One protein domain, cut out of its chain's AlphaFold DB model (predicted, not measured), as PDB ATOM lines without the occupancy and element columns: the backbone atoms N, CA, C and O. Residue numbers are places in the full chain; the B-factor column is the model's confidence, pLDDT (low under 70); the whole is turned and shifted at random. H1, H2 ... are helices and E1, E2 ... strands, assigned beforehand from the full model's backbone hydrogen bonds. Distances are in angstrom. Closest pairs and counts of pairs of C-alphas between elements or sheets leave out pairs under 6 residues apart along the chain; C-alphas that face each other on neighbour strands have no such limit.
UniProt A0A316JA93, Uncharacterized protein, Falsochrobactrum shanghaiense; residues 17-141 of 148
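Overview. This is residues 17 to 141 of the 148 residues of an uncharacterized protein of Falsochrobactrum shanghaiense (UniProt A0A316JA93). A twisted sheet of five strands forms a wall, with H1 slanting over one face of it and H2 packed side by side with H1; the sheet's other face is bare. The long link of residues 34 to 55 loops past H1 on the side away from the sheet, and that of residues 70 to 82 reaches beyond one end of E2 and E3. The printed part has 125 residues with two named helices and five named strands, in the order H1 E1 E2 E3 E4 H2 E5. The sheet is mixed, in the order E1 E2 E3 E5 E4, and the class is mixed, helices and strands. The whole is compact, with a radius of gyration of the C-alphas of 13.4 A and spans of 41 by 30 by 26 A.

Arrangement. H1, residues 17 to 33, is on the sheet at a height of 6.9 A. E1, residues 56 to 60, E2, residues 63 to 69, and E3, residues 83 to 90, form a meander, each strand the antiparallel neighbour of the one before. E1 and E2 are a hairpin, with N 58 and O 65 at 2.8 A; E2 and E3 are another, with N 86 and O 66 at 2.8 A. H1 lies over E2 and E3, only just not over E1 and E5, residues 135 to 140, on each of which 2 of its C-alphas fall. It runs slantwise to the strands, at 45 degrees to E3 on the local plane. The closest C-alphas of H1 and E2 are those of Ala 27 and Met 65, 4.8 A apart. E3 and E5 are antiparallel, with N 87 and O 138 at 2.8 A. E4, residues 97 to 101, is an edge strand parallel to E5, with N 98 and O 135 at 2.8 A. H2, residues 112 to 128, touches H1 at a shallow tilt of 18 degrees, the same way; their closest C-alphas, of Gly 17 and Phe 114, are 4.4 A apart. The two helices, on one face of the sheet, make two layers with it. The closest C-alphas of H2 and E4 are those of Ile 97 and Met 119, 6.9 A apart. E4, H2 and E5 form a strand-helix-strand unit, two parallel neighbour strands with a helix between, and its crossover is left-handed. E1 and E4 are apart. In H1 and H2 every O i to N i+4 pair is within hydrogen-bond range.

Along the chain. H1 begins at C-alpha 17 (143.145, -86.031, 228.920) and is 23.9 A long from first to last C-alpha. E1 measures 13.3 A, E2 20.6 A, E3 22.8 A and E4 13.7 A. H2 begins at C-alpha 112 (135.619, -84.388, 233.138) and measures 24.2 A. E5 measures 16.2 A and ends at C-alpha 140 (148.971, -77.811, 224.825).

Size, cuts and confidence. The two C-alphas farthest apart, of Gln 77 and Asp 130, are 42.8 A apart. The printed part has no cut. The links H1 to E1 and E2 to E3 are long, of 22 and 13 residues; residues 40 to 41 of the first pair antiparallel with residues 51 to 52. The mean pLDDT of the printed part is 89.9, and residues 72 to 79 are under 70.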
ATOM      1  N   GLY A  17     143.259 -86.237 227.484       86.69
ATOM      2  CA  GLY A  17     143.145 -86.031 228.920       86.69
ATOM      3  C   GLY A  17     144.032 -86.949 229.761       86.69
ATOM      4  O   GLY A  17     144.659 -86.491 230.708       86.69
ATOM      5  N   THR A  18     144.149 -88.225 229.412       88.62
ATOM      6  CA  THR A  18     144.997 -89.177 230.143       88.62
ATOM      7  C   THR A  18     146.480 -88.835 229.987       88.62
ATOM      8  O   THR A  18     147.198 -88.725 230.981       88.62
ATOM      9  N   TYR A  19     146.921 -88.562 228.756       91.25
ATOM     10  CA  TYR A  19     148.284 -88.099 228.474       91.25
ATOM     11  C   TYR A  19     148.591 -86.766 229.167       91.25
ATOM     12  O   TYR A  19     149.651 -86.603 229.768       91.25
ATOM     13  N   ALA A  20     147.647 -85.825 229.140       93.12
ATOM     14  CA  ALA A  20     147.781 -84.537 229.806       93.12
ATOM     15  C   ALA A  20     147.869 -84.685 231.332       93.12
ATOM     16  O   ALA A  20     148.725 -84.066 231.953       93.12
ATOM     17  N   ALA A  21     147.053 -85.542 231.948       94.25
ATOM     18  CA  ALA A  21     147.111 -85.790 233.389       94.25
ATOM     19  C   ALA A  21     148.460 -86.400 233.811       94.25
ATOM     20  O   ALA A  21     149.049 -85.989 234.812       94.25
ATOM     21  N   ALA A  22     148.988 -87.342 233.023       94.38
ATOM     22  CA  ALA A  22     150.312 -87.917 233.247       94.38
ATOM     23  C   ALA A  22     151.430 -86.872 233.102       94.38
ATOM     24  O   ALA A  22     152.311 -86.780 233.958       94.38
ATOM     25  N   ALA A  23     151.360 -86.022 232.078       95.38
ATOM     26  CA  ALA A  23     152.298 -84.920 231.902       95.38
ATOM     27  C   ALA A  23     152.202 -83.906 233.059       95.38
ATOM     28  O   ALA A  23     153.220 -83.504 233.617       95.38
ATOM     29  N   ALA A  24     150.993 -83.540 233.489       96.50
ATOM     30  CA  ALA A  24     150.769 -82.635 234.613       96.50
ATOM     31  C   ALA A  24     151.339 -83.200 235.923       96.50
ATOM     32  O   ALA A  24     151.944 -82.457 236.695       96.50
ATOM     33  N   LYS A  25     151.226 -84.518 236.146       96.25
ATOM     34  CA  LYS A  25     151.859 -85.208 237.278       96.25
ATOM     35  C   LYS A  25     153.372 -85.003 237.293       96.25
ATOM     36  O   LYS A  25     153.937 -84.654 238.332       96.25
ATOM     37  N   ALA A  26     154.020 -85.237 236.155       96.81
ATOM     38  CA  ALA A  26     155.464 -85.100 236.035       96.81
ATOM     39  C   ALA A  26     155.914 -83.644 236.201       96.81
ATOM     40  O   ALA A  26     156.841 -83.371 236.959       96.81
ATOM     41  N   ALA A  27     155.201 -82.709 235.570       96.94
ATOM     42  CA  ALA A  27     155.452 -81.281 235.700       96.94
ATOM     43  C   ALA A  27     155.301 -80.802 237.153       96.94
ATOM     44  O   ALA A  27     156.207 -80.165 237.677       96.94
ATOM     45  N   LEU A  28     154.212 -81.148 237.844       96.38
ATOM     46  CA  LEU A  28     154.019 -80.766 239.247       96.38
ATOM     47  C   LEU A  28     155.102 -81.361 240.156       96.38
ATOM     48  O   LEU A  28     155.625 -80.668 241.027       96.38
ATOM     49  N   SER A  29     155.470 -82.625 239.932       95.19
ATOM     50  CA  SER A  29     156.551 -83.272 240.684       95.19
ATOM     51  C   SER A  29     157.862 -82.502 240.517       95.19
ATOM     52  O   SER A  29     158.517 -82.187 241.511       95.19
ATOM     53  N   ALA A  30     158.199 -82.108 239.288       95.25
ATOM     54  CA  ALA A  30     159.389 -81.317 239.003       95.25
ATOM     55  C   ALA A  30     159.305 -79.882 239.536       95.25
ATOM     56  O   ALA A  30     160.315 -79.336 239.969       95.25
ATOM     57  N   LEU A  31     158.120 -79.272 239.569       95.50
ATOM     58  CA  LEU A  31     157.929 -77.947 240.159       95.50
ATOM     59  C   LEU A  31     158.267 -77.940 241.657       95.50
ATOM     60  O   LEU A  31     158.821 -76.966 242.159       95.50
ATOM     61  N   ILE A  32     157.932 -79.024 242.361       93.94
ATOM     62  CA  ILE A  32     158.123 -79.148 243.810       93.94
ATOM     63  C   ILE A  32     159.529 -79.656 244.151       93.94
ATOM     64  O   ILE A  32     160.175 -79.138 245.060       93.94
ATOM     65  N   THR A  33     159.999 -80.679 243.437       93.56
ATOM     66  CA  THR A  33     161.238 -81.405 243.769       93.56
ATOM     67  C   THR A  33     162.437 -80.984 242.921       93.56
ATOM     68  O   THR A  33     163.578 -81.171 243.336       93.56
ATOM     69  N   GLY A  34     162.198 -80.404 241.745       93.50
ATOM     70  CA  GLY A  34     163.210 -80.176 240.714       93.50
ATOM     71  C   GLY A  34     163.485 -81.389 239.820       93.50
ATOM     72  O   GLY A  34     164.284 -81.268 238.895       93.50
ATOM     73  N   GLU A  35     162.842 -82.538 240.064       93.50
ATOM     74  CA  GLU A  35     163.063 -83.785 239.325       93.50
ATOM     75  C   GLU A  35     161.793 -84.250 238.599       93.50
ATOM     76  O   GLU A  35     160.689 -84.246 239.150       93.50
ATOM     77  N   PHE A  36     161.955 -84.673 237.345       93.94
ATOM     78  CA  PHE A  36     160.873 -85.201 236.520       93.94
ATOM     79  C   PHE A  36     160.794 -86.729 236.665       93.94
ATOM     80  O   PHE A  36     161.786 -87.420 236.424       93.94
ATOM     81  N   PRO A  37     159.638 -87.293 237.054       91.25
ATOM     82  CA  PRO A  37     159.459 -88.736 237.074       91.25
ATOM     83  C   PRO A  37     159.306 -89.274 235.644       91.25
ATOM     84  O   PRO A  37     158.283 -89.037 235.004       91.25
ATOM     85  N   ASP A  38     160.295 -90.037 235.176       90.81
ATOM     86  CA  ASP A  38     160.256 -90.768 233.906       90.81
ATOM     87  C   ASP A  38     160.622 -92.255 234.113       90.81
ATOM     88  O   ASP A  38     161.718 -92.556 234.600       90.81
ATOM     89  N   PRO A  39     159.737 -93.215 233.771       91.62
ATOM     90  CA  PRO A  39     158.367 -93.023 233.294       91.62
ATOM     91  C   PRO A  39     157.411 -92.579 234.414       91.62
ATOM     92  O   PRO A  39     157.559 -92.956 235.579       91.62
ATOM     93  N   VAL A  40     156.366 -91.838 234.049       93.88
ATOM     94  CA  VAL A  40     155.308 -91.399 234.967       93.88
ATOM     95  C   VAL A  40     154.108 -92.342 234.913       93.88
ATOM     96  O   VAL A  40     153.546 -92.604 233.853       93.88
ATOM     97  N   GLY A  41     153.696 -92.854 236.072       91.69
ATOM     98  CA  GLY A  41     152.485 -93.667 236.213       91.69
ATOM     99  C   GLY A  41     151.318 -92.856 236.773       91.69
ATOM    100  O   GLY A  41     151.509 -92.105 237.734       91.69
ATOM    101  N   ILE A  42     150.111 -93.029 236.236       91.38
ATOM    102  CA  ILE A  42     148.872 -92.461 236.801       91.38
ATOM    103  C   ILE A  42     147.872 -93.568 237.100       91.38
ATOM    104  O   ILE A  42     147.852 -94.577 236.410       91.38
ATOM    105  N   ILE A  43     147.060 -93.384 238.137       89.44
ATOM    106  CA  ILE A  43     146.026 -94.347 238.513       89.44
ATOM    107  C   ILE A  43     144.740 -93.932 237.801       89.44
ATOM    108  O   ILE A  43     144.277 -92.805 237.966       89.44
ATOM    109  N   LEU A  44     144.180 -94.824 236.991       86.75
ATOM    110  CA  LEU A  44     142.893 -94.615 236.337       86.75
ATOM    111  C   LEU A  44     141.736 -94.929 237.298       86.75
ATOM    112  O   LEU A  44     141.918 -95.684 238.254       86.75
ATOM    113  N   PRO A  45     140.509 -94.431 237.039       81.25
ATOM    114  CA  PRO A  45     139.370 -94.659 237.929       81.25
ATOM    115  C   PRO A  45     138.979 -96.136 238.082       81.25
ATOM    116  O   PRO A  45     138.326 -96.485 239.061       81.25
ATOM    117  N   ASP A  46     139.364 -96.983 237.122       82.19
ATOM    118  CA  ASP A  46     139.150 -98.437 237.153       82.19
ATOM    119  C   ASP A  46     140.233 -99.189 237.963       82.19
ATOM    120  O   ASP A  46     140.114-100.380 238.228       82.19
ATOM    121  N   GLY A  47     141.280 -98.488 238.419       84.69
ATOM    122  CA  GLY A  47     142.384 -99.035 239.214       84.69
ATOM    123  C   GLY A  47     143.617 -99.448 238.404       84.69
ATOM    124  O   GLY A  47     144.623 -99.851 238.988       84.69
ATOM    125  N   GLU A  48     143.569 -99.330 237.078       87.31
ATOM    126  CA  GLU A  48     144.729 -99.544 236.213       87.31
ATOM    127  C   GLU A  48     145.795 -98.459 236.404       87.31
ATOM    128  O   GLU A  48     145.483 -97.309 236.713       87.31
ATOM    129  N   VAL A  49     147.064 -98.829 236.204       90.00
ATOM    130  CA  VAL A  49     148.210 -97.917 236.346       90.00
ATOM    131  C   VAL A  49     149.064 -97.934 235.077       90.00
ATOM    132  O   VAL A  49     150.112 -98.591 235.050       90.00
ATOM    133  N   PRO A  50     148.617 -97.267 233.999       88.81
ATOM    134  CA  PRO A  50     149.438 -97.067 232.813       88.81
ATOM    135  C   PRO A  50     150.661 -96.194 233.121       88.81
ATOM    136  O   PRO A  50     150.616 -95.294 233.966       88.81
ATOM    137  N   TRP A  51     151.750 -96.465 232.401       90.44
ATOM    138  CA  TRP A  51     153.026 -95.760 232.508       90.44
ATOM    139  C   TRP A  51     153.347 -95.057 231.197       90.44
ATOM    140  O   TRP A  51     153.261 -95.660 230.129       90.44
ATOM    141  N   PHE A  52     153.763 -93.801 231.294       90.94
ATOM    142  CA  PHE A  52     154.033 -92.941 230.154       90.94
ATOM    143  C   PHE A  52     155.468 -92.436 230.203       90.94
ATOM    144  O   PHE A  52     155.935 -91.984 231.249       90.94
ATOM    145  N   GLN A  53     156.161 -92.507 229.071       93.00
ATOM    146  CA  GLN A  53     157.500 -91.942 228.944       93.00
ATOM    147  C   GLN A  53     157.413 -90.450 228.633       93.00
ATOM    148  O   GLN A  53     156.631 -90.029 227.775       93.00
ATOM    149  N   LEU A  54     158.236 -89.657 229.307       93.62
ATOM    150  CA  LEU A  54     158.406 -88.251 229.006       93.62
ATOM    151  C   LEU A  54     159.201 -88.104 227.711       93.62
ATOM    152  O   LEU A  54     160.272 -88.673 227.518       93.62
ATOM    153  N   ALA A  55     158.650 -87.313 226.806       91.25
ATOM    154  CA  ALA A  55     159.298 -86.894 225.572       91.25
ATOM    155  C   ALA A  55     159.811 -85.453 225.653       91.25
ATOM    156  O   ALA A  55     160.606 -85.026 224.818       91.25
ATOM    157  N   TYR A  56     159.320 -84.686 226.628       90.44
ATOM    158  CA  TYR A  56     159.683 -83.297 226.831       90.44
ATOM    159  C   TYR A  56     159.656 -82.953 228.316       90.44
ATOM    160  O   TYR A  56     158.749 -83.361 229.037       90.44
ATOM    161  N   GLU A  57     160.630 -82.167 228.750       95.19
ATOM    162  CA  GLU A  57     160.781 -81.698 230.121       95.19
ATOM    163  C   GLU A  57     161.247 -80.247 230.063       95.19
ATOM    164  O   GLU A  57     162.087 -79.872 229.239       95.19
ATOM    165  N   GLY A  58     160.716 -79.411 230.942       94.56
ATOM    166  CA  GLY A  58     161.133 -78.028 231.046       94.56
ATOM    167  C   GLY A  58     160.840 -77.476 232.421       94.56
ATOM    168  O   GLY A  58     159.715 -77.531 232.901       94.56
ATOM    169  N   LEU A  59     161.859 -76.925 233.062       94.69
ATOM    170  CA  LEU A  59     161.730 -76.259 234.348       94.69
ATOM    171  C   LEU A  59     162.129 -74.798 234.163       94.69
ATOM    172  O   LEU A  59     163.223 -74.507 233.679       94.69
ATOM    173  N   GLY A  60     161.221 -73.889 234.501       91.69
ATOM    174  CA  GLY A  60     161.425 -72.449 234.396       91.69
ATOM    175  C   GLY A  60     161.361 -71.753 235.751       91.69
ATOM    176  O   GLY A  60     161.213 -72.378 236.800       91.69
ATOM    177  N   GLU A  61     161.460 -70.423 235.737       89.62
ATOM    178  CA  GLU A  61     161.279 -69.624 236.950       89.62
ATOM    179  C   GLU A  61     159.805 -69.633 237.377       89.62
ATOM    180  O   GLU A  61     158.979 -68.899 236.838       89.62
ATOM    181  N   GLY A  62     159.482 -70.482 238.356       90.69
ATOM    182  CA  GLY A  62     158.145 -70.569 238.944       90.69
ATOM    183  C   GLY A  62     157.140 -71.378 238.126       90.69
ATOM    184  O   GLY A  62     155.944 -71.221 238.340       90.69
ATOM    185  N   TYR A  63     157.593 -72.225 237.203       95.31
ATOM    186  CA  TYR A  63     156.735 -73.170 236.490       95.31
ATOM    187  C   TYR A  63     157.518 -74.405 236.055       95.31
ATOM    188  O   TYR A  63     158.741 -74.365 235.909       95.31
ATOM    189  N   ALA A  64     156.797 -75.487 235.795       97.31
ATOM    190  CA  ALA A  64     157.347 -76.691 235.193       97.31
ATOM    191  C   ALA A  64     156.433 -77.170 234.070       97.31
ATOM    192  O   ALA A  64     155.227 -76.941 234.093       97.31
ATOM    193  N   MET A  65     157.006 -77.844 233.087       96.38
ATOM    194  CA  MET A  65     156.302 -78.437 231.965       96.38
ATOM    195  C   MET A  65     156.870 -79.813 231.669       96.38
ATOM    196  O   MET A  65     158.079 -80.024 231.710       96.38
ATOM    197  N   ALA A  66     155.987 -80.740 231.343       97.06
ATOM    198  CA  ALA A  66     156.362 -82.052 230.851       97.06
ATOM    199  C   ALA A  66     155.491 -82.384 229.646       97.06
ATOM    200  O   ALA A  66     154.372 -81.883 229.524       97.06
ATOM    201  N   GLY A  67     156.004 -83.207 228.741       94.81
ATOM    202  CA  GLY A  67     155.280 -83.626 227.557       94.81
ATOM    203  C   GLY A  67     155.442 -85.104 227.277       94.81
ATOM    204  O   GLY A  67     156.515 -85.667 227.472       94.81
ATOM    205  N   ILE A  68     154.367 -85.718 226.802       92.94
ATOM    206  CA  ILE A  68     154.302 -87.136 226.454       92.94
ATOM    207  C   ILE A  68     153.870 -87.238 224.996       92.94
ATOM    208  O   ILE A  68     152.912 -86.585 224.574       92.94
ATOM    209  N   VAL A  69     154.587 -88.043 224.213       89.06
ATOM    210  CA  VAL A  69     154.197 -88.330 222.831       89.06
ATOM    211  C   VAL A  69     153.059 -89.335 222.846       89.06
ATOM    212  O   VAL A  69     153.140 -90.396 223.464       89.06
ATOM    213  N   ARG A  70     151.987 -88.995 222.138       79.94
ATOM    214  CA  ARG A  70     150.872 -89.902 221.928       79.94
ATOM    215  C   ARG A  70     151.266 -90.959 220.901       79.94
ATOM    216  O   ARG A  70     151.560 -90.622 219.755       79.94
ATOM    217  N   HIS A  71     151.246 -92.222 221.306       70.81
ATOM    218  CA  HIS A  71     151.573 -93.363 220.443       70.81
ATOM    219  C   HIS A  71     150.342 -94.187 220.043       70.81
ATOM    220  O   HIS A  71     150.491 -95.252 219.453       70.81
ATOM    221  N   ASP A  72     149.130 -93.726 220.372       68.19
ATOM    222  CA  ASP A  72     147.919 -94.483 220.061       68.19
ATOM    223  C   ASP A  72     147.679 -94.560 218.549       68.19
ATOM    224  O   ASP A  72     147.394 -93.546 217.909       68.19
ATOM    225  N   GLU A  73     147.650 -95.781 218.012       60.59
ATOM    226  CA  GLU A  73     147.242 -96.063 216.626       60.59
ATOM    227  C   GLU A  73     145.757 -95.699 216.362       60.59
ATOM    228  O   GLU A  73     145.329 -95.594 215.215       60.59
ATOM    229  N   ASP A  74     144.962 -95.486 217.424       66.12
ATOM    230  CA  ASP A  74     143.541 -95.091 217.375       66.12
ATOM    231  C   ASP A  74     143.332 -93.559 217.455       66.12
ATOM    232  O   ASP A  74     142.207 -93.053 217.576       66.12
ATOM    233  N   ALA A  75     144.412 -92.774 217.436       63.59
ATOM    234  CA  ALA A  75     144.310 -91.322 217.387       63.59
ATOM    235  C   ALA A  75     143.688 -90.874 216.042       63.59
ATOM    236  O   ALA A  75     143.975 -91.456 214.993       63.59
ATOM    237  N   PRO A  76     142.818 -89.844 216.025       64.38
ATOM    238  CA  PRO A  76     142.317 -89.302 214.764       64.38
ATOM    239  C   PRO A  76     143.490 -88.831 213.885       64.38
ATOM    240  O   PRO A  76     144.553 -88.460 214.387       64.38
ATOM    241  N   GLN A  77     143.310 -88.873 212.557       64.00
ATOM    242  CA  GLN A  77     144.401 -88.632 211.603       64.00
ATOM    243  C   GLN A  77     145.204 -87.364 211.929       64.00
ATOM    244  O   GLN A  77     144.655 -86.264 211.979       64.00
ATOM    245  N   GLY A  78     146.520 -87.531 212.078       65.88
ATOM    246  CA  GLY A  78     147.459 -86.443 212.345       65.88
ATOM    247  C   GLY A  78     147.664 -86.108 213.824       65.88
ATOM    248  O   GLY A  78     148.417 -85.181 214.105       65.88
ATOM    249  N   GLU A  79     147.028 -86.823 214.760       69.31
ATOM    250  CA  GLU A  79     147.308 -86.706 216.200       69.31
ATOM    251  C   GLU A  79     148.313 -87.731 216.733       69.31
ATOM    252  O   GLU A  79     148.931 -87.495 217.772       69.31
ATOM    253  N   GLU A  80     148.507 -88.841 216.023       73.50
ATOM    254  CA  GLU A  80     149.548 -89.820 216.338       73.50
ATOM    255  C   GLU A  80     150.941 -89.179 216.210       73.50
ATOM    256  O   GLU A  80     151.238 -88.472 215.244       73.50
ATOM    257  N   GLY A  81     151.796 -89.398 217.210       77.56
ATOM    258  CA  GLY A  81     153.136 -88.822 217.261       77.56
ATOM    259  C   GLY A  81     153.177 -87.337 217.640       77.56
ATOM    260  O   GLY A  81     154.240 -86.722 217.537       77.56
ATOM    261  N   ARG A  82     152.058 -86.732 218.064       86.38
ATOM    262  CA  ARG A  82     152.062 -85.381 218.651       86.38
ATOM    263  C   ARG A  82     152.378 -85.438 220.140       86.38
ATOM    264  O   ARG A  82     151.969 -86.360 220.846       86.38
ATOM    265  N   THR A  83     153.089 -84.422 220.614       90.56
ATOM    266  CA  THR A  83     153.427 -84.279 222.030       90.56
ATOM    267  C   THR A  83     152.329 -83.511 222.748       90.56
ATOM    268  O   THR A  83     152.067 -82.354 222.424       90.56
ATOM    269  N   VAL A  84     151.715 -84.140 223.746       92.44
ATOM    270  CA  VAL A  84     150.817 -83.479 224.694       92.44
ATOM    271  C   VAL A  84     151.672 -82.928 225.824       92.44
ATOM    272  O   VAL A  84     152.295 -83.693 226.552       92.44
ATOM    273  N   ILE A  85     151.720 -81.608 225.949       95.06
ATOM    274  CA  ILE A  85     152.502 -80.873 226.941       95.06
ATOM    275  C   ILE A  85     151.551 -80.331 228.002       95.06
ATOM    276  O   ILE A  85     150.538 -79.720 227.671       95.06
ATOM    277  N   SER A  86     151.878 -80.534 229.273       96.50
ATOM    278  CA  SER A  86     151.191 -79.890 230.390       96.50
ATOM    279  C   SER A  86     152.159 -79.004 231.145       96.50
ATOM    280  O   SER A  86     153.203 -79.467 231.606       96.50
ATOM    281  N   THR A  87     151.787 -77.739 231.277       96.94
ATOM    282  CA  THR A  87     152.531 -76.721 232.012       96.94
ATOM    283  C   THR A  87     151.794 -76.410 233.301       96.94
ATOM    284  O   THR A  87     150.594 -76.146 233.283       96.94
ATOM    285  N   VAL A  88     152.510 -76.439 234.418       97.12
ATOM    286  CA  VAL A  88     151.978 -76.229 235.761       97.12
ATOM    287  C   VAL A  88     152.590 -74.967 236.351       97.12
ATOM    288  O   VAL A  88     153.813 -74.837 236.445       97.12
ATOM    289  N   PHE A  89     151.717 -74.058 236.779       95.75
ATOM    290  CA  PHE A  89     152.057 -72.822 237.471       95.75
ATOM    291  C   PHE A  89     151.444 -72.822 238.877       95.75
ATOM    292  O   PHE A  89     150.310 -73.276 239.041       95.75
ATOM    293  N   PRO A  90     152.128 -72.269 239.890       94.38
ATOM    294  CA  PRO A  90     151.506 -71.971 241.169       94.38
ATOM    295  C   PRO A  90     150.489 -70.836 240.999       94.38
ATOM    296  O   PRO A  90     150.773 -69.807 240.381       94.38
ATOM    297  N   ALA A  91     149.301 -71.012 241.569       93.94
ATOM    298  CA  ALA A  91     148.251 -70.004 241.602       93.94
ATOM    299  C   ALA A  91     148.288 -69.208 242.924       93.94
ATOM    300  O   ALA A  91     148.916 -69.634 243.899       93.94
ATOM    301  N   PRO A  92     147.615 -68.044 243.000       91.56
ATOM    302  CA  PRO A  92     147.418 -67.349 244.267       91.56
ATOM    303  C   PRO A  92     146.750 -68.261 245.312       91.56
ATOM    304  O   PRO A  92     145.892 -69.066 244.946       91.56
ATOM    305  N   PRO A  93     147.073 -68.110 246.606       89.69
ATOM    306  CA  PRO A  93     146.529 -68.972 247.647       89.69
ATOM    307  C   PRO A  93     144.996 -68.914 247.711       89.69
ATOM    308  O   PRO A  93     144.412 -67.826 247.737       89.69
ATOM    309  N   GLY A  94     144.351 -70.081 247.776       89.81
ATOM    310  CA  GLY A  94     142.893 -70.236 247.783       89.81
ATOM    311  C   GLY A  94     142.225 -70.169 246.403       89.81
ATOM    312  O   GLY A  94     141.007 -69.995 246.339       89.81
ATOM    313  N   SER A  95     142.991 -70.287 245.316       91.00
ATOM    314  CA  SER A  95     142.465 -70.348 243.944       91.00
ATOM    315  C   SER A  95     141.976 -71.748 243.559       91.00
ATOM    316  O   SER A  95     141.110 -71.872 242.693       91.00
ATOM    317  N   GLY A  96     142.506 -72.794 244.197       93.25
ATOM    318  CA  GLY A  96     142.311 -74.178 243.786       93.25
ATOM    319  C   GLY A  96     143.023 -74.502 242.470       93.25
ATOM    320  O   GLY A  96     143.946 -73.800 242.051       93.25
ATOM    321  N   ILE A  97     142.576 -75.572 241.810       95.19
ATOM    322  CA  ILE A  97     143.152 -76.049 240.549       95.19
ATOM    323  C   ILE A  97     142.329 -75.518 239.372       95.19
ATOM    324  O   ILE A  97     141.151 -75.855 239.220       95.19
ATOM    325  N   ALA A  98     142.961 -74.712 238.524       94.81
ATOM    326  CA  ALA A  98     142.404 -74.205 237.277       94.81
ATOM    327  C   ALA A  98     143.032 -74.907 236.067       94.81
ATOM    328  O   ALA A  98     144.204 -75.284 236.091       94.81
ATOM    329  N   PHE A  99     142.254 -75.049 234.994       94.69
ATOM    330  CA  PHE A  99     142.683 -75.694 233.754       94.69
ATOM    331  C   PHE A  99     142.507 -74.752 232.572       94.69
ATOM    332  O   PHE A  99     141.466 -74.105 232.461       94.69
ATOM    333  N   GLU A 100     143.496 -74.716 231.683       95.06
ATOM    334  CA  GLU A 100     143.485 -73.874 230.489       95.06
ATOM    335  C   GLU A 100     143.863 -74.669 229.237       95.06
ATOM    336  O   GLU A 100     144.810 -75.462 229.236       95.06
ATOM    337  N   ALA A 101     143.113 -74.447 228.156       93.56
ATOM    338  CA  ALA A 101     143.419 -75.004 226.847       93.56
ATOM    339  C   ALA A 101     144.397 -74.070 226.129       93.56
ATOM    340  O   ALA A 101     144.078 -72.918 225.831       93.56
ATOM    341  N   GLY A 102     145.610 -74.559 225.899       91.06
ATOM    342  CA  GLY A 102     146.666 -73.853 225.191       91.06
ATOM    343  C   GLY A 102     146.704 -74.191 223.703       91.06
ATOM    344  O   GLY A 102     145.697 -74.533 223.083       91.06
ATOM    345  N   GLU A 103     147.882 -74.068 223.097       90.12
ATOM    346  CA  GLU A 103     148.019 -74.195 221.646       90.12
ATOM    347  C   GLU A 103     147.663 -75.602 221.151       90.12
ATOM    348  O   GLU A 103     148.146 -76.607 221.670       90.12
ATOM    349  N   GLY A 104     146.864 -75.668 220.084       85.12
ATOM    350  CA  GLY A 104     146.644 -76.896 219.322       85.12
ATOM    351  C   GLY A 104     145.737 -77.929 219.990       85.12
ATOM    352  O   GLY A 104     145.629 -79.034 219.449       85.12
ATOM    353  N   ILE A 105     145.083 -77.558 221.095       87.56
ATOM    354  CA  ILE A 105     143.963 -78.278 221.706       87.56
ATOM    355  C   ILE A 105     142.771 -77.336 221.917       87.56
ATOM    356  O   ILE A 105     142.935 -76.121 221.991       87.56
ATOM    357  N   ASP A 106     141.582 -77.910 222.062       86.25
ATOM    358  CA  ASP A 106     140.360 -77.192 222.424       86.25
ATOM    359  C   ASP A 106     139.907 -77.575 223.843       86.25
ATOM    360  O   ASP A 106     140.334 -78.590 224.398       86.25
ATOM    361  N   GLU A 107     138.978 -76.803 224.413       85.62
ATOM    362  CA  GLU A 107     138.343 -77.064 225.722       85.62
ATOM    363  C   GLU A 107     137.784 -78.494 225.861       85.62
ATOM    364  O   GLU A 107     137.693 -79.027 226.964       85.62
ATOM    365  N   THR A 108     137.438 -79.142 224.746       83.38
ATOM    366  CA  THR A 108     136.963 -80.533 224.712       83.38
ATOM    367  C   THR A 108     138.022 -81.545 225.152       83.38
ATOM    368  O   THR A 108     137.666 -82.627 225.607       83.38
ATOM    369  N   ALA A 109     139.313 -81.209 225.058       80.31
ATOM    370  CA  ALA A 109     140.398 -82.033 225.586       80.31
ATOM    371  C   ALA A 109     140.480 -81.974 227.123       80.31
ATOM    372  O   ALA A 109     140.997 -82.902 227.743       80.31
ATOM    373  N   LEU A 110     139.924 -80.925 227.743       88.31
ATOM    374  CA  LEU A 110     139.838 -80.745 229.198       88.31
ATOM    375  C   LEU A 110     138.549 -81.363 229.773       88.31
ATOM    376  O   LEU A 110     137.840 -80.748 230.581       88.31
ATOM    377  N   ASP A 111     138.245 -82.579 229.322       86.56
ATOM    378  CA  ASP A 111     137.067 -83.379 229.671       86.56
ATOM    379  C   ASP A 111     136.964 -83.663 231.194       86.56
ATOM    380  O   ASP A 111     137.973 -83.619 231.908       86.56
ATOM    381  N   PRO A 112     135.771 -83.972 231.745       88.38
ATOM    382  CA  PRO A 112     135.619 -84.388 233.138       88.38
ATOM    383  C   PRO A 112     136.585 -85.479 233.617       88.38
ATOM    384  O   PRO A 112     137.006 -85.423 234.774       88.38
ATOM    385  N   LEU A 113     136.969 -86.439 232.766       85.94
ATOM    386  CA  LEU A 113     137.966 -87.451 233.125       85.94
ATOM    387  C   LEU A 113     139.335 -86.817 233.402       85.94
ATOM    388  O   LEU A 113     139.922 -87.078 234.451       85.94
ATOM    389  N   PHE A 114     139.810 -85.951 232.501       90.12
ATOM    390  CA  PHE A 114     141.062 -85.210 232.671       90.12
ATOM    391  C   PHE A 114     141.061 -84.412 233.973       90.12
ATOM    392  O   PHE A 114     142.009 -84.496 234.756       90.12
ATOM    393  N   ARG A 115     139.981 -83.662 234.221       91.94
ATOM    394  CA  ARG A 115     139.857 -82.822 235.417       91.94
ATOM    395  C   ARG A 115     139.910 -83.667 236.679       91.94
ATOM    396  O   ARG A 115     140.663 -83.340 237.586       91.94
ATOM    397  N   ARG A 116     139.160 -84.773 236.719       91.44
ATOM    398  CA  ARG A 116     139.137 -85.684 237.868       91.44
ATOM    399  C   ARG A 116     140.518 -86.275 238.153       91.44
ATOM    400  O   ARG A 116     140.969 -86.198 239.289       91.44
ATOM    401  N   LEU A 117     141.173 -86.837 237.134       91.81
ATOM    402  CA  LEU A 117     142.502 -87.438 237.271       91.81
ATOM    403  C   LEU A 117     143.527 -86.415 237.751       91.81
ATOM    404  O   LEU A 117     144.248 -86.654 238.715       91.81
ATOM    405  N   THR A 118     143.571 -85.260 237.092       93.75
ATOM    406  CA  THR A 118     144.576 -84.241 237.388       93.75
ATOM    407  C   THR A 118     144.355 -83.627 238.766       93.75
ATOM    408  O   THR A 118     145.323 -83.450 239.494       93.75
ATOM    409  N   MET A 119     143.103 -83.365 239.167       93.94
ATOM    410  CA  MET A 119     142.800 -82.900 240.524       93.94
ATOM    411  C   MET A 119     143.304 -83.889 241.578       93.94
ATOM    412  O   MET A 119     144.076 -83.492 242.440       93.94
ATOM    413  N   GLU A 120     142.946 -85.171 241.463       93.81
ATOM    414  CA  GLU A 120     143.327 -86.197 242.443       93.81
ATOM    415  C   GLU A 120     144.853 -86.344 242.554       93.81
ATOM    416  O   GLU A 120     145.406 -86.370 243.654       93.81
ATOM    417  N   ILE A 121     145.547 -86.359 241.414       94.56
ATOM    418  CA  ILE A 121     147.011 -86.402 241.356       94.56
ATOM    419  C   ILE A 121     147.625 -85.172 242.031       94.56
ATOM    420  O   ILE A 121     148.551 -85.306 242.835       94.56
ATOM    421  N   CYS A 122     147.146 -83.976 241.685       94.50
ATOM    422  CA  CYS A 122     147.680 -82.733 242.219       94.50
ATOM    423  C   CYS A 122     147.442 -82.626 243.721       94.50
ATOM    424  O   CYS A 122     148.374 -82.316 244.452       94.50
ATOM    425  N   GLU A 123     146.235 -82.935 244.191       94.12
ATOM    426  CA  GLU A 123     145.906 -82.953 245.615       94.12
ATOM    427  C   GLU A 123     146.775 -83.956 246.376       94.12
ATOM    428  O   GLU A 123     147.295 -83.622 247.438       94.12
ATOM    429  N   GLN A 124     146.994 -85.155 245.824       93.56
ATOM    430  CA  GLN A 124     147.848 -86.166 246.443       93.56
ATOM    431  C   GLN A 124     149.300 -85.687 246.576       93.56
ATOM    432  O   GLN A 124     149.886 -85.816 247.650       93.56
ATOM    433  N   ILE A 125     149.881 -85.136 245.507       93.94
ATOM    434  CA  ILE A 125     151.262 -84.641 245.528       93.94
ATOM    435  C   ILE A 125     151.369 -83.434 246.462       93.94
ATOM    436  O   ILE A 125     152.229 -83.406 247.334       93.94
ATOM    437  N   CYS A 126     150.480 -82.451 246.343       93.19
ATOM    438  CA  CYS A 126     150.474 -81.284 247.221       93.19
ATOM    439  C   CYS A 126     150.360 -81.688 248.700       93.19
ATOM    440  O   CYS A 126     151.117 -81.179 249.525       93.19
ATOM    441  N   ALA A 127     149.501 -82.657 249.034       93.62
ATOM    442  CA  ALA A 127     149.376 -83.180 250.393       93.62
ATOM    443  C   ALA A 127     150.643 -83.901 250.886       93.62
ATOM    444  O   ALA A 127     150.987 -83.780 252.060       93.62
ATOM    445  N   GLU A 128     151.353 -84.628 250.017       94.31
ATOM    446  CA  GLU A 128     152.620 -85.295 250.360       94.31
ATOM    447  C   GLU A 128     153.712 -84.294 250.773       94.31
ATOM    448  O   GLU A 128     154.502 -84.580 251.674       94.31
ATOM    449  N   TYR A 129     153.719 -83.105 250.167       92.69
ATOM    450  CA  TYR A 129     154.713 -82.054 250.411       92.69
ATOM    451  C   TYR A 129     154.213 -80.905 251.311       92.69
ATOM    452  O   TYR A 129     154.919 -79.909 251.454       92.69
ATOM    453  N   ASP A 130     153.034 -81.032 251.936       92.94
ATOM    454  CA  ASP A 130     152.393 -79.991 252.770       92.94
ATOM    455  C   ASP A 130     152.209 -78.643 252.029       92.94
ATOM    456  O   ASP A 130     152.363 -77.555 252.586       92.94
ATOM    457  N   LEU A 131     151.894 -78.713 250.733       91.56
ATOM    458  CA  LEU A 131     151.660 -77.565 249.857       91.56
ATOM    459  C   LEU A 131     150.167 -77.399 249.543       91.56
ATOM    460  O   LEU A 131     149.420 -78.378 249.509       91.56
ATOM    461  N   PRO A 132     149.701 -76.169 249.266       90.75
ATOM    462  CA  PRO A 132     148.342 -75.966 248.792       90.75
ATOM    463  C   PRO A 132     148.186 -76.442 247.340       90.75
ATOM    464  O   PRO A 132     149.072 -76.243 246.508       90.75
ATOM    465  N   ALA A 133     147.022 -77.008 247.014       92.12
ATOM    466  CA  ALA A 133     146.632 -77.369 245.648       92.12
ATOM    467  C   ALA A 133     146.134 -76.142 244.850       92.12
ATOM    468  O   ALA A 133     145.077 -76.171 244.222       92.12
ATOM    469  N   ASP A 134     146.884 -75.043 244.922       95.19
ATOM    470  CA  ASP A 134     146.620 -73.800 244.199       95.19
ATOM    471  C   ASP A 134     147.474 -73.787 242.929       95.19
ATOM    472  O   ASP A 134     148.644 -73.397 242.956       95.19
ATOM    473  N   LEU A 135     146.908 -74.259 241.817       96.44
ATOM    474  CA  LEU A 135     147.650 -74.529 240.584       96.44
ATOM    475  C   LEU A 135     146.872 -74.066 239.349       96.44
ATOM    476  O   LEU A 135     145.653 -74.202 239.278       96.44
ATOM    477  N   VAL A 136     147.590 -73.579 238.342       96.88
ATOM    478  CA  VAL A 136     147.070 -73.390 236.983       96.88
ATOM    479  C   VAL A 136     147.763 -74.388 236.073       96.88
ATOM    480  O   VAL A 136     148.992 -74.433 236.018       96.88
ATOM    481  N   ILE A 137     146.973 -75.199 235.378       96.50
ATOM    482  CA  ILE A 137     147.460 -76.267 234.510       96.50
ATOM    483  C   ILE A 137     147.022 -75.961 233.085       96.50
ATOM    484  O   ILE A 137     145.841 -76.052 232.747       96.50
ATOM    485  N   THR A 138     147.984 -75.612 232.242       96.38
ATOM    486  CA  THR A 138     147.756 -75.356 230.822       96.38
ATOM    487  C   THR A 138     148.156 -76.586 230.025       96.38
ATOM    488  O   THR A 138     149.305 -77.020 230.089       96.38
ATOM    489  N   VAL A 139     147.234 -77.137 229.241       95.00
ATOM    490  CA  VAL A 139     147.521 -78.265 228.345       95.00
ATOM    491  C   VAL A 139     147.709 -77.728 226.935       95.00
ATOM    492  O   VAL A 139     146.976 -76.854 226.493       95.00
ATOM    493  N   SER A 140     148.711 -78.200 226.209       93.44
ATOM    494  CA  SER A 140     148.971 -77.811 224.825       93.44
ATOM    495  C   SER A 140     149.393 -79.024 224.017       93.44
ATOM    496  O   SER A 140     150.025 -79.943 224.524       93.44
ATOM    497  N   MET A 141     149.070 -79.017 222.737       90.81
ATOM    498  CA  MET A 141     149.567 -79.983 221.774       90.81
ATOM    499  C   MET A 141     150.095 -79.176 220.593       90.81
ATOM    500  O   MET A 141     149.366 -78.989 219.619       90.81
TER     501      MET A 141